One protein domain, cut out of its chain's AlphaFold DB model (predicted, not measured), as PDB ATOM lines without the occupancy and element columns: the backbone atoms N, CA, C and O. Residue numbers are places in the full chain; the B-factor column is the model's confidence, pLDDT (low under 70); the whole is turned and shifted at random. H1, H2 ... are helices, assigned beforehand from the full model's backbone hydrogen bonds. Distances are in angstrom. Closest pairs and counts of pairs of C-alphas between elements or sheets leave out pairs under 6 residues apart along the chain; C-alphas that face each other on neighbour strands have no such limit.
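Overview. This is residues 22 to 79 of the 86 residues of the protein "Type VI secretion system protein TssA" of Duganella sp. LX20W (UniProt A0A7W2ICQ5). Four helices follow one another in a flat zigzag: H1, the longest, and H2 lie side by side as a hairpin at one end, and the shorter H3 and H4 make a second, more open hairpin, a V, at the other. The two hairpins are joined by one tight link and come near each other only where H2 ends beside H3. The printed part has 58 residues, with four named helices in the order H1, H2, H3, H4 and no named strand, and its class is all helix. It is only just loose, close to extended, with a radius of gyration of the C-alphas of 15.3 A, and its outline is a rod spanning 49 by 24 by 11 A.

Along the chain. Find C-alpha 22 at (-19.771, -13.440, -37.952); from there H1, residues 22 to 38, runs 24.7 A to C-alpha 38 at (-43.987, -9.213, -36.046). H2, residues 44 to 54, runs 15.8 A. Further on, H3 takes residues 59 to 66 over 10.4 A, and H4 takes residues 70 to 77 over 10.7 A, ending at C-alpha 77 at (-8.495, -26.551, -12.738).

Arrangement. Begin at Ile 32 of H1 and look to Pro 45 of H2: their C-alphas, the closest of the two helices, are 5.1 A apart. H1 and H2 touch and form a helical hairpin, at a shallow tilt of 18 degrees, opposite ways. H2 and H3 are close but not clearly touching; their closest C-alphas, those of Leu 54 and Val 62, are 6.6 A apart, and they run opposite ways at a steep tilt of 46 degrees. H3 and H4 touch and form another helical hairpin, at a steep tilt of 40 degrees, opposite ways, with the C-alphas of Leu 63 and Ile 71 closest at 6.4 A. H1 is apart from H3 and H4, and H2 is apart from H4. In H1, H2, H3 and H4 every O i to N i+4 pair is within hydrogen-bond range.

Size, cuts and confidence. The two C-alphas farthest apart, those of Asn 38 and Gly 79, are 49.3 A apart. The printed part has no cut, and its three links between helices are tight. Look at the B-factor column: the mean pLDDT of the printed part is 81.6, and residues 58 to 79 are under 70.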
ATOM      1  N   ALA A  22     -19.152 -14.576 -37.278       91.19
ATOM      2  CA  ALA A  22     -19.771 -13.440 -37.952       91.19
ATOM      3  C   ALA A  22     -21.113 -13.824 -38.602       91.19
ATOM      4  O   ALA A  22     -22.068 -13.049 -38.529       91.19
ATOM      5  N   ASP A  23     -21.221 -15.028 -39.175       92.06
ATOM      6  CA  ASP A  23     -22.488 -15.551 -39.705       92.06
ATOM      7  C   ASP A  23     -23.543 -15.687 -38.610       92.06
ATOM      8  O   ASP A  23     -24.677 -15.245 -38.799       92.06
ATOM      9  N   VAL A  24     -23.158 -16.218 -37.445       93.75
ATOM     10  CA  VAL A  24     -24.055 -16.350 -36.289       93.75
ATOM     11  C   VAL A  24     -24.596 -14.985 -35.859       93.75
ATOM     12  O   VAL A  24     -25.809 -14.830 -35.725       93.75
ATOM     13  N   VAL A  25     -23.728 -13.979 -35.687       94.38
ATOM     14  CA  VAL A  25     -24.155 -12.617 -35.302       94.38
ATOM     15  C   VAL A  25     -25.139 -12.057 -36.331       94.38
ATOM     16  O   VAL A  25     -26.221 -11.604 -35.955       94.38
ATOM     17  N   ARG A  26     -24.811 -12.150 -37.628       93.00
ATOM     18  CA  ARG A  26     -25.694 -11.681 -38.708       93.00
ATOM     19  C   ARG A  26     -27.050 -12.379 -38.685       93.00
ATOM     20  O   ARG A  26     -28.062 -11.738 -38.970       93.00
ATOM     21  N   MET A  27     -27.087 -13.670 -38.362       93.81
ATOM     22  CA  MET A  27     -28.339 -14.418 -38.310       93.81
ATOM     23  C   MET A  27     -29.192 -14.026 -37.109       93.81
ATOM     24  O   MET A  27     -30.383 -13.761 -37.262       93.81
ATOM     25  N   LEU A  28     -28.577 -13.906 -35.932       95.56
ATOM     26  CA  LEU A  28     -29.261 -13.449 -34.725       95.56
ATOM     27  C   LEU A  28     -29.837 -12.041 -34.905       95.56
ATOM     28  O   LEU A  28     -30.972 -11.805 -34.504       95.56
ATOM     29  N   ASP A  29     -29.121 -11.136 -35.580       95.44
ATOM     30  CA  ASP A  29     -29.629  -9.797 -35.908       95.44
ATOM     31  C   ASP A  29     -30.888  -9.838 -36.781       95.44
ATOM     32  O   ASP A  29     -31.856  -9.117 -36.523       95.44
ATOM     33  N   LYS A  30     -30.914 -10.711 -37.794       95.00
ATOM     34  CA  LYS A  30     -32.096 -10.891 -38.648       95.00
ATOM     35  C   LYS A  30     -33.286 -11.441 -37.860       95.00
ATOM     36  O   LYS A  30     -34.396 -10.942 -38.029       95.00
ATOM     37  N   ILE A  31     -33.056 -12.418 -36.982       95.50
ATOM     38  CA  ILE A  31     -34.109 -13.018 -36.153       95.50
ATOM     39  C   ILE A  31     -34.661 -11.989 -35.156       95.50
ATOM     40  O   ILE A  31     -35.872 -11.810 -35.067       95.50
ATOM     41  N   ILE A  32     -33.792 -11.253 -34.454       96.38
ATOM     42  CA  ILE A  32     -34.202 -10.185 -33.527       96.38
ATOM     43  C   ILE A  32     -35.047  -9.135 -34.259       96.38
ATOM     44  O   ILE A  32     -36.104  -8.740 -33.765       96.38
ATOM     45  N   LYS A  33     -34.620  -8.719 -35.459       96.00
ATOM     46  CA  LYS A  33     -35.368  -7.768 -36.289       96.00
ATOM     47  C   LYS A  33     -36.753  -8.294 -36.670       96.00
ATOM     48  O   LYS A  33     -37.708  -7.524 -36.635       96.00
ATOM     49  N   TYR A  34     -36.871  -9.577 -37.013       97.12
ATOM     50  CA  TYR A  34     -38.161 -10.192 -37.327       97.12
ATOM     51  C   TYR A  34     -39.130 -10.089 -36.144       97.12
ATOM     52  O   TYR A  34     -40.235  -9.575 -36.306       97.12
ATOM     53  N   TYR A  35     -38.708 -10.493 -34.947       97.81
ATOM     54  CA  TYR A  35     -39.560 -10.412 -33.759       97.81
ATOM     55  C   TYR A  35     -39.930  -8.971 -33.396       97.81
ATOM     56  O   TYR A  35     -41.081  -8.709 -33.070       97.81
ATOM     57  N   ALA A  36     -39.001  -8.019 -33.518       94.19
ATOM     58  CA  ALA A  36     -39.299  -6.608 -33.266       94.19
ATOM     59  C   ALA A  36     -40.414  -6.054 -34.177       94.19
ATOM     60  O   ALA A  36     -41.097  -5.108 -33.797       94.19
ATOM     61  N   GLN A  37     -40.595  -6.629 -35.370       96.31
ATOM     62  CA  GLN A  37     -41.607  -6.209 -36.342       96.31
ATOM     63  C   GLN A  37     -42.917  -6.997 -36.233       96.31
ATOM     64  O   GLN A  37     -43.982  -6.421 -36.431       96.31
ATOM     65  N   ASN A  38     -42.843  -8.299 -35.948       97.69
ATOM     66  CA  ASN A  38     -43.987  -9.213 -36.046       97.69
ATOM     67  C   ASN A  38     -44.571  -9.584 -34.679       97.69
ATOM     68  O   ASN A  38     -45.771  -9.814 -34.570       97.69
ATOM     69  N   GLU A  39     -43.748  -9.608 -33.629       96.62
ATOM     70  CA  GLU A  39     -44.167  -9.967 -32.271       96.62
ATOM     71  C   GLU A  39     -43.458  -9.098 -31.209       96.62
ATOM     72  O   GLU A  39     -42.651  -9.603 -30.419       96.62
ATOM     73  N   PRO A  40     -43.742  -7.782 -31.134       90.81
ATOM     74  CA  PRO A  40     -43.001  -6.863 -30.260       90.81
ATOM     75  C   PRO A  40     -43.096  -7.194 -28.763       90.81
ATOM     76  O   PRO A  40     -42.206  -6.846 -27.994       90.81
ATOM     77  N   ALA A  41     -44.174  -7.866 -28.347       93.56
ATOM     78  CA  ALA A  41     -44.394  -8.294 -26.966       93.56
ATOM     79  C   ALA A  41     -43.691  -9.622 -26.615       93.56
ATOM     80  O   ALA A  41     -43.772 -10.079 -25.476       93.56
ATOM     81  N   SER A  42     -43.023 -10.262 -27.579       94.88
ATOM     82  CA  SER A  42     -42.331 -11.527 -27.354       94.88
ATOM     83  C   SER A  42     -41.122 -11.343 -26.425       94.88
ATOM     84  O   SER A  42     -40.356 -10.392 -26.591       94.88
ATOM     85  N   PRO A  43     -40.870 -12.266 -25.476       90.06
ATOM     86  CA  PRO A  43     -39.653 -12.255 -24.660       90.06
ATOM     87  C   PRO A  43     -38.412 -12.754 -25.425       90.06
ATOM     88  O   PRO A  43     -37.282 -12.596 -24.958       90.06
ATOM     89  N   VAL A  44     -38.595 -13.360 -26.603       95.19
ATOM     90  CA  VAL A  44     -37.528 -14.017 -27.374       95.19
ATOM     91  C   VAL A  44     -36.392 -13.060 -27.786       95.19
ATOM     92  O   VAL A  44     -35.229 -13.418 -27.575       95.19
ATOM     93  N   PRO A  45     -36.645 -11.831 -28.288       93.38
ATOM     94  CA  PRO A  45     -35.586 -10.882 -28.654       93.38
ATOM     95  C   PRO A  45     -34.620 -10.560 -27.521       93.38
ATOM     96  O   PRO A  45     -33.426 -10.378 -27.758       93.38
ATOM     97  N   LEU A  46     -35.116 -10.511 -26.284       88.50
ATOM     98  CA  LEU A  46     -34.295 -10.214 -25.116       88.50
ATOM     99  C   LEU A  46     -33.278 -11.334 -24.859       88.50
ATOM    100  O   LEU A  46     -32.105 -11.058 -24.590       88.50
ATOM    101  N   LEU A  47     -33.707 -12.591 -24.990       90.94
ATOM    102  CA  LEU A  47     -32.847 -13.767 -24.840       90.94
ATOM    103  C   LEU A  47     -31.842 -13.873 -25.991       90.94
ATOM    104  O   LEU A  47     -30.647 -14.059 -25.756       90.94
ATOM    105  N   LEU A  48     -32.294 -13.669 -27.229       94.06
ATOM    106  CA  LEU A  48     -31.421 -13.676 -28.405       94.06
ATOM    107  C   LEU A  48     -30.397 -12.540 -28.368       94.06
ATOM    108  O   LEU A  48     -29.246 -12.740 -28.742       94.06
ATOM    109  N   GLY A  49     -30.774 -11.365 -27.860       91.38
ATOM    110  CA  GLY A  49     -29.856 -10.249 -27.660       91.38
ATOM    111  C   GLY A  49     -28.738 -10.579 -26.668       91.38
ATOM    112  O   GLY A  49     -27.592 -10.184 -26.888       91.38
ATOM    113  N   ARG A  50     -29.039 -11.338 -25.603       86.75
ATOM    114  CA  ARG A  50     -28.018 -11.872 -24.684       86.75
ATOM    115  C   ARG A  50     -27.105 -12.856 -25.407       86.75
ATOM    116  O   ARG A  50     -25.900 -12.637 -25.418       86.75
ATOM    117  N   ALA A  51     -27.670 -13.863 -26.074       88.50
ATOM    118  CA  ALA A  51     -26.901 -14.857 -26.822       88.50
ATOM    119  C   ALA A  51     -25.974 -14.204 -27.860       88.50
ATOM    120  O   ALA A  51     -24.786 -14.502 -27.908       88.50
ATOM    121  N   ARG A  52     -26.483 -13.228 -28.619       93.00
ATOM    122  CA  ARG A  52     -25.720 -12.468 -29.615       93.00
ATOM    123  C   ARG A  52     -24.485 -11.787 -29.027       93.00
ATOM    124  O   ARG A  52     -23.443 -11.788 -29.674       93.00
ATOM    125  N   ARG A  53     -24.583 -11.204 -27.828       88.12
ATOM    126  CA  ARG A  53     -23.439 -10.557 -27.158       88.12
ATOM    127  C   ARG A  53     -22.362 -11.546 -26.723       88.12
ATOM    128  O   ARG A  53     -21.214 -11.139 -26.601       88.12
ATOM    129  N   LEU A  54     -22.716 -12.814 -26.517       85.50
ATOM    130  CA  LEU A  54     -21.776 -13.867 -26.127       85.50
ATOM    131  C   LEU A  54     -21.018 -14.453 -27.328       85.50
ATOM    132  O   LEU A  54     -19.898 -14.917 -27.171       85.50
ATOM    133  N   VAL A  55     -21.583 -14.400 -28.539       89.00
ATOM    134  CA  VAL A  55     -20.967 -14.964 -29.758       89.00
ATOM    135  C   VAL A  55     -19.539 -14.464 -30.043       89.00
ATOM    136  O   VAL A  55     -18.687 -15.297 -30.371       89.00
ATOM    137  N   PRO A  56     -19.221 -13.155 -29.969       82.88
ATOM    138  CA  PRO A  56     -17.854 -12.698 -30.210       82.88
ATOM    139  C   PRO A  56     -16.916 -12.981 -29.033       82.88
ATOM    140  O   PRO A  56     -15.705 -12.969 -29.233       82.88
ATOM    141  N   LYS A  57     -17.455 -13.252 -27.838       80.75
ATOM    142  CA  LYS A  57     -16.662 -13.364 -26.618       80.75
ATOM    143  C   LYS A  57     -15.863 -14.662 -26.573       80.75
ATOM    144  O   LYS A  57     -16.302 -15.717 -27.054       80.75
ATOM    145  N   ASN A  58     -14.657 -14.588 -26.017       69.75
ATOM    146  CA  ASN A  58     -13.906 -15.785 -25.641       69.75
ATOM    147  C   ASN A  58     -14.451 -16.341 -24.306       69.75
ATOM    148  O   ASN A  58     -15.178 -15.661 -23.587       69.75
ATOM    149  N   PHE A  59     -14.143 -17.599 -23.983       66.50
ATOM    150  CA  PHE A  59     -14.675 -18.264 -22.783       66.50
ATOM    151  C   PHE A  59     -14.361 -17.504 -21.479       66.50
ATOM    152  O   PHE A  59     -15.185 -17.514 -20.570       66.50
ATOM    153  N   PHE A  60     -13.234 -16.785 -21.411       60.41
ATOM    154  CA  PHE A  60     -12.860 -15.960 -20.258       60.41
ATOM    155  C   PHE A  60     -13.741 -14.714 -20.117       60.41
ATOM    156  O   PHE A  60     -14.228 -14.450 -19.026       60.41
ATOM    157  N   GLU A  61     -14.034 -14.015 -21.213       67.88
ATOM    158  CA  GLU A  61     -14.962 -12.872 -21.224       67.88
ATOM    159  C   GLU A  61     -16.407 -13.289 -20.890       67.88
ATOM    160  O   GLU A  61     -17.186 -12.498 -20.358       67.88
ATOM    161  N   VAL A  62     -16.789 -14.533 -21.202       66.00
ATOM    162  CA  VAL A  62     -18.075 -15.119 -20.782       66.00
ATOM    163  C   VAL A  62     -18.064 -15.478 -19.293       66.00
ATOM    164  O   VAL A  62     -19.072 -15.278 -18.616       66.00
ATOM    165  N   LEU A  63     -16.946 -15.990 -18.767       64.81
ATOM    166  CA  LEU A  63     -16.797 -16.289 -17.342       64.81
ATOM    167  C   LEU A  63     -16.812 -15.010 -16.490       64.81
ATOM    168  O   LEU A  63     -17.466 -14.995 -15.455       64.81
ATOM    169  N   GLU A  64     -16.164 -13.936 -16.947       65.62
ATOM    170  CA  GLU A  64     -16.210 -12.607 -16.316       65.62
ATOM    171  C   GLU A  64     -17.641 -12.054 -16.244       65.62
ATOM    172  O   GLU A  64     -18.053 -11.533 -15.208       65.62
ATOM    173  N   ASP A  65     -18.422 -12.220 -17.315       62.97
ATOM    174  CA  ASP A  65     -19.822 -11.784 -17.376       62.97
ATOM    175  C   ASP A  65     -20.762 -12.602 -16.465       62.97
ATOM    176  O   ASP A  65     -21.782 -12.077 -16.013       62.97
ATOM    177  N   LEU A  66     -20.488 -13.898 -16.258       63.34
ATOM    178  CA  LEU A  66     -21.415 -14.842 -15.609       63.34
ATOM    179  C   LEU A  66     -21.048 -15.196 -14.164       63.34
ATOM    180  O   LEU A  66     -21.939 -15.476 -13.364       63.34
ATOM    181  N   ALA A  67     -19.759 -15.246 -13.843       66.00
ATOM    182  CA  ALA A  67     -19.242 -15.700 -12.559       66.00
ATOM    183  C   ALA A  67     -17.842 -15.102 -12.326       66.00
ATOM    184  O   ALA A  67     -16.845 -15.810 -12.490       66.00
ATOM    185  N   PRO A  68     -17.744 -13.821 -11.925       60.69
ATOM    186  CA  PRO A  68     -16.457 -13.161 -11.693       60.69
ATOM    187  C   PRO A  68     -15.561 -13.928 -10.701       60.69
ATOM    188  O   PRO A  68     -14.353 -14.027 -10.912       60.69
ATOM    189  N   ASP A  69     -16.149 -14.592  -9.699       66.25
ATOM    190  CA  ASP A  69     -15.423 -15.433  -8.729       66.25
ATOM    191  C   ASP A  69     -15.042 -16.830  -9.275       66.25
ATOM    192  O   ASP A  69     -14.206 -17.534  -8.706       66.25
ATOM    193  N   GLY A  70     -15.635 -17.253 -10.397       62.84
ATOM    194  CA  GLY A  70     -15.380 -18.540 -11.055       62.84
ATOM    195  C   GLY A  70     -14.074 -18.582 -11.853       62.84
ATOM    196  O   GLY A  70     -13.530 -19.664 -12.081       62.84
ATOM    197  N   ILE A  71     -13.525 -17.419 -12.225       63.47
ATOM    198  CA  ILE A  71     -12.230 -17.295 -12.921       63.47
ATOM    199  C   ILE A  71     -11.103 -17.868 -12.051       63.47
ATOM    200  O   ILE A  71     -10.241 -18.596 -12.547       63.47
ATOM    201  N   ALA A  72     -11.139 -17.590 -10.743       63.53
ATOM    202  CA  ALA A  72     -10.150 -18.087  -9.791       63.53
ATOM    203  C   ALA A  72     -10.131 -19.625  -9.734       63.53
ATOM    204  O   ALA A  72      -9.061 -20.227  -9.715       63.53
ATOM    205  N   GLN A  73     -11.302 -20.267  -9.789       62.31
ATOM    206  CA  GLN A  73     -11.414 -21.729  -9.797       62.31
ATOM    207  C   GLN A  73     -10.992 -22.345 -11.137       62.31
ATOM    208  O   GLN A  73     -10.382 -23.412 -11.166       62.31
ATOM    209  N   LEU A  74     -11.248 -21.664 -12.258       61.59
ATOM    210  CA  LEU A  74     -10.811 -22.129 -13.574       61.59
ATOM    211  C   LEU A  74      -9.277 -22.177 -13.690       61.59
ATOM    212  O   LEU A  74      -8.739 -23.118 -14.271       61.59
ATOM    213  N   LEU A  75      -8.566 -21.199 -13.118       62.47
ATOM    214  CA  LEU A  75      -7.096 -21.177 -13.072       62.47
ATOM    215  C   LEU A  75      -6.516 -22.327 -12.236       62.47
ATOM    216  O   LEU A  75      -5.447 -22.835 -12.558       62.47
ATOM    217  N   VAL A  76      -7.237 -22.766 -11.201       65.81
ATOM    218  CA  VAL A  76      -6.869 -23.936 -10.387       65.81
ATOM    219  C   VAL A  76      -7.080 -25.242 -11.165       65.81
ATOM    220  O   VAL A  76      -6.256 -26.149 -11.072       65.81
ATOM    221  N   VAL A  77      -8.149 -25.339 -11.966       61.47
ATOM    222  CA  VAL A  77      -8.495 -26.551 -12.738       61.47
ATOM    223  C   VAL A  77      -7.700 -26.686 -14.044       61.47
ATOM    224  O   VAL A  77      -7.424 -27.803 -14.470       61.47
ATOM    225  N   SER A  78      -7.306 -25.578 -14.681       63.28
ATOM    226  CA  SER A  78      -6.641 -25.586 -16.001       63.28
ATOM    227  C   SER A  78      -5.182 -26.066 -15.968       63.28
ATOM    228  O   SER A  78      -4.581 -26.230 -17.027       63.28
ATOM    229  N   GLY A  79      -4.622 -26.301 -14.776       56.22
ATOM    230  CA  GLY A  79      -3.220 -26.674 -14.580       56.22
ATOM    231  C   GLY A  79      -2.244 -25.515 -14.845       56.22
ATOM    232  O   GLY A  79      -2.630 -24.489 -15.416       56.22
TER     233      GLY A  79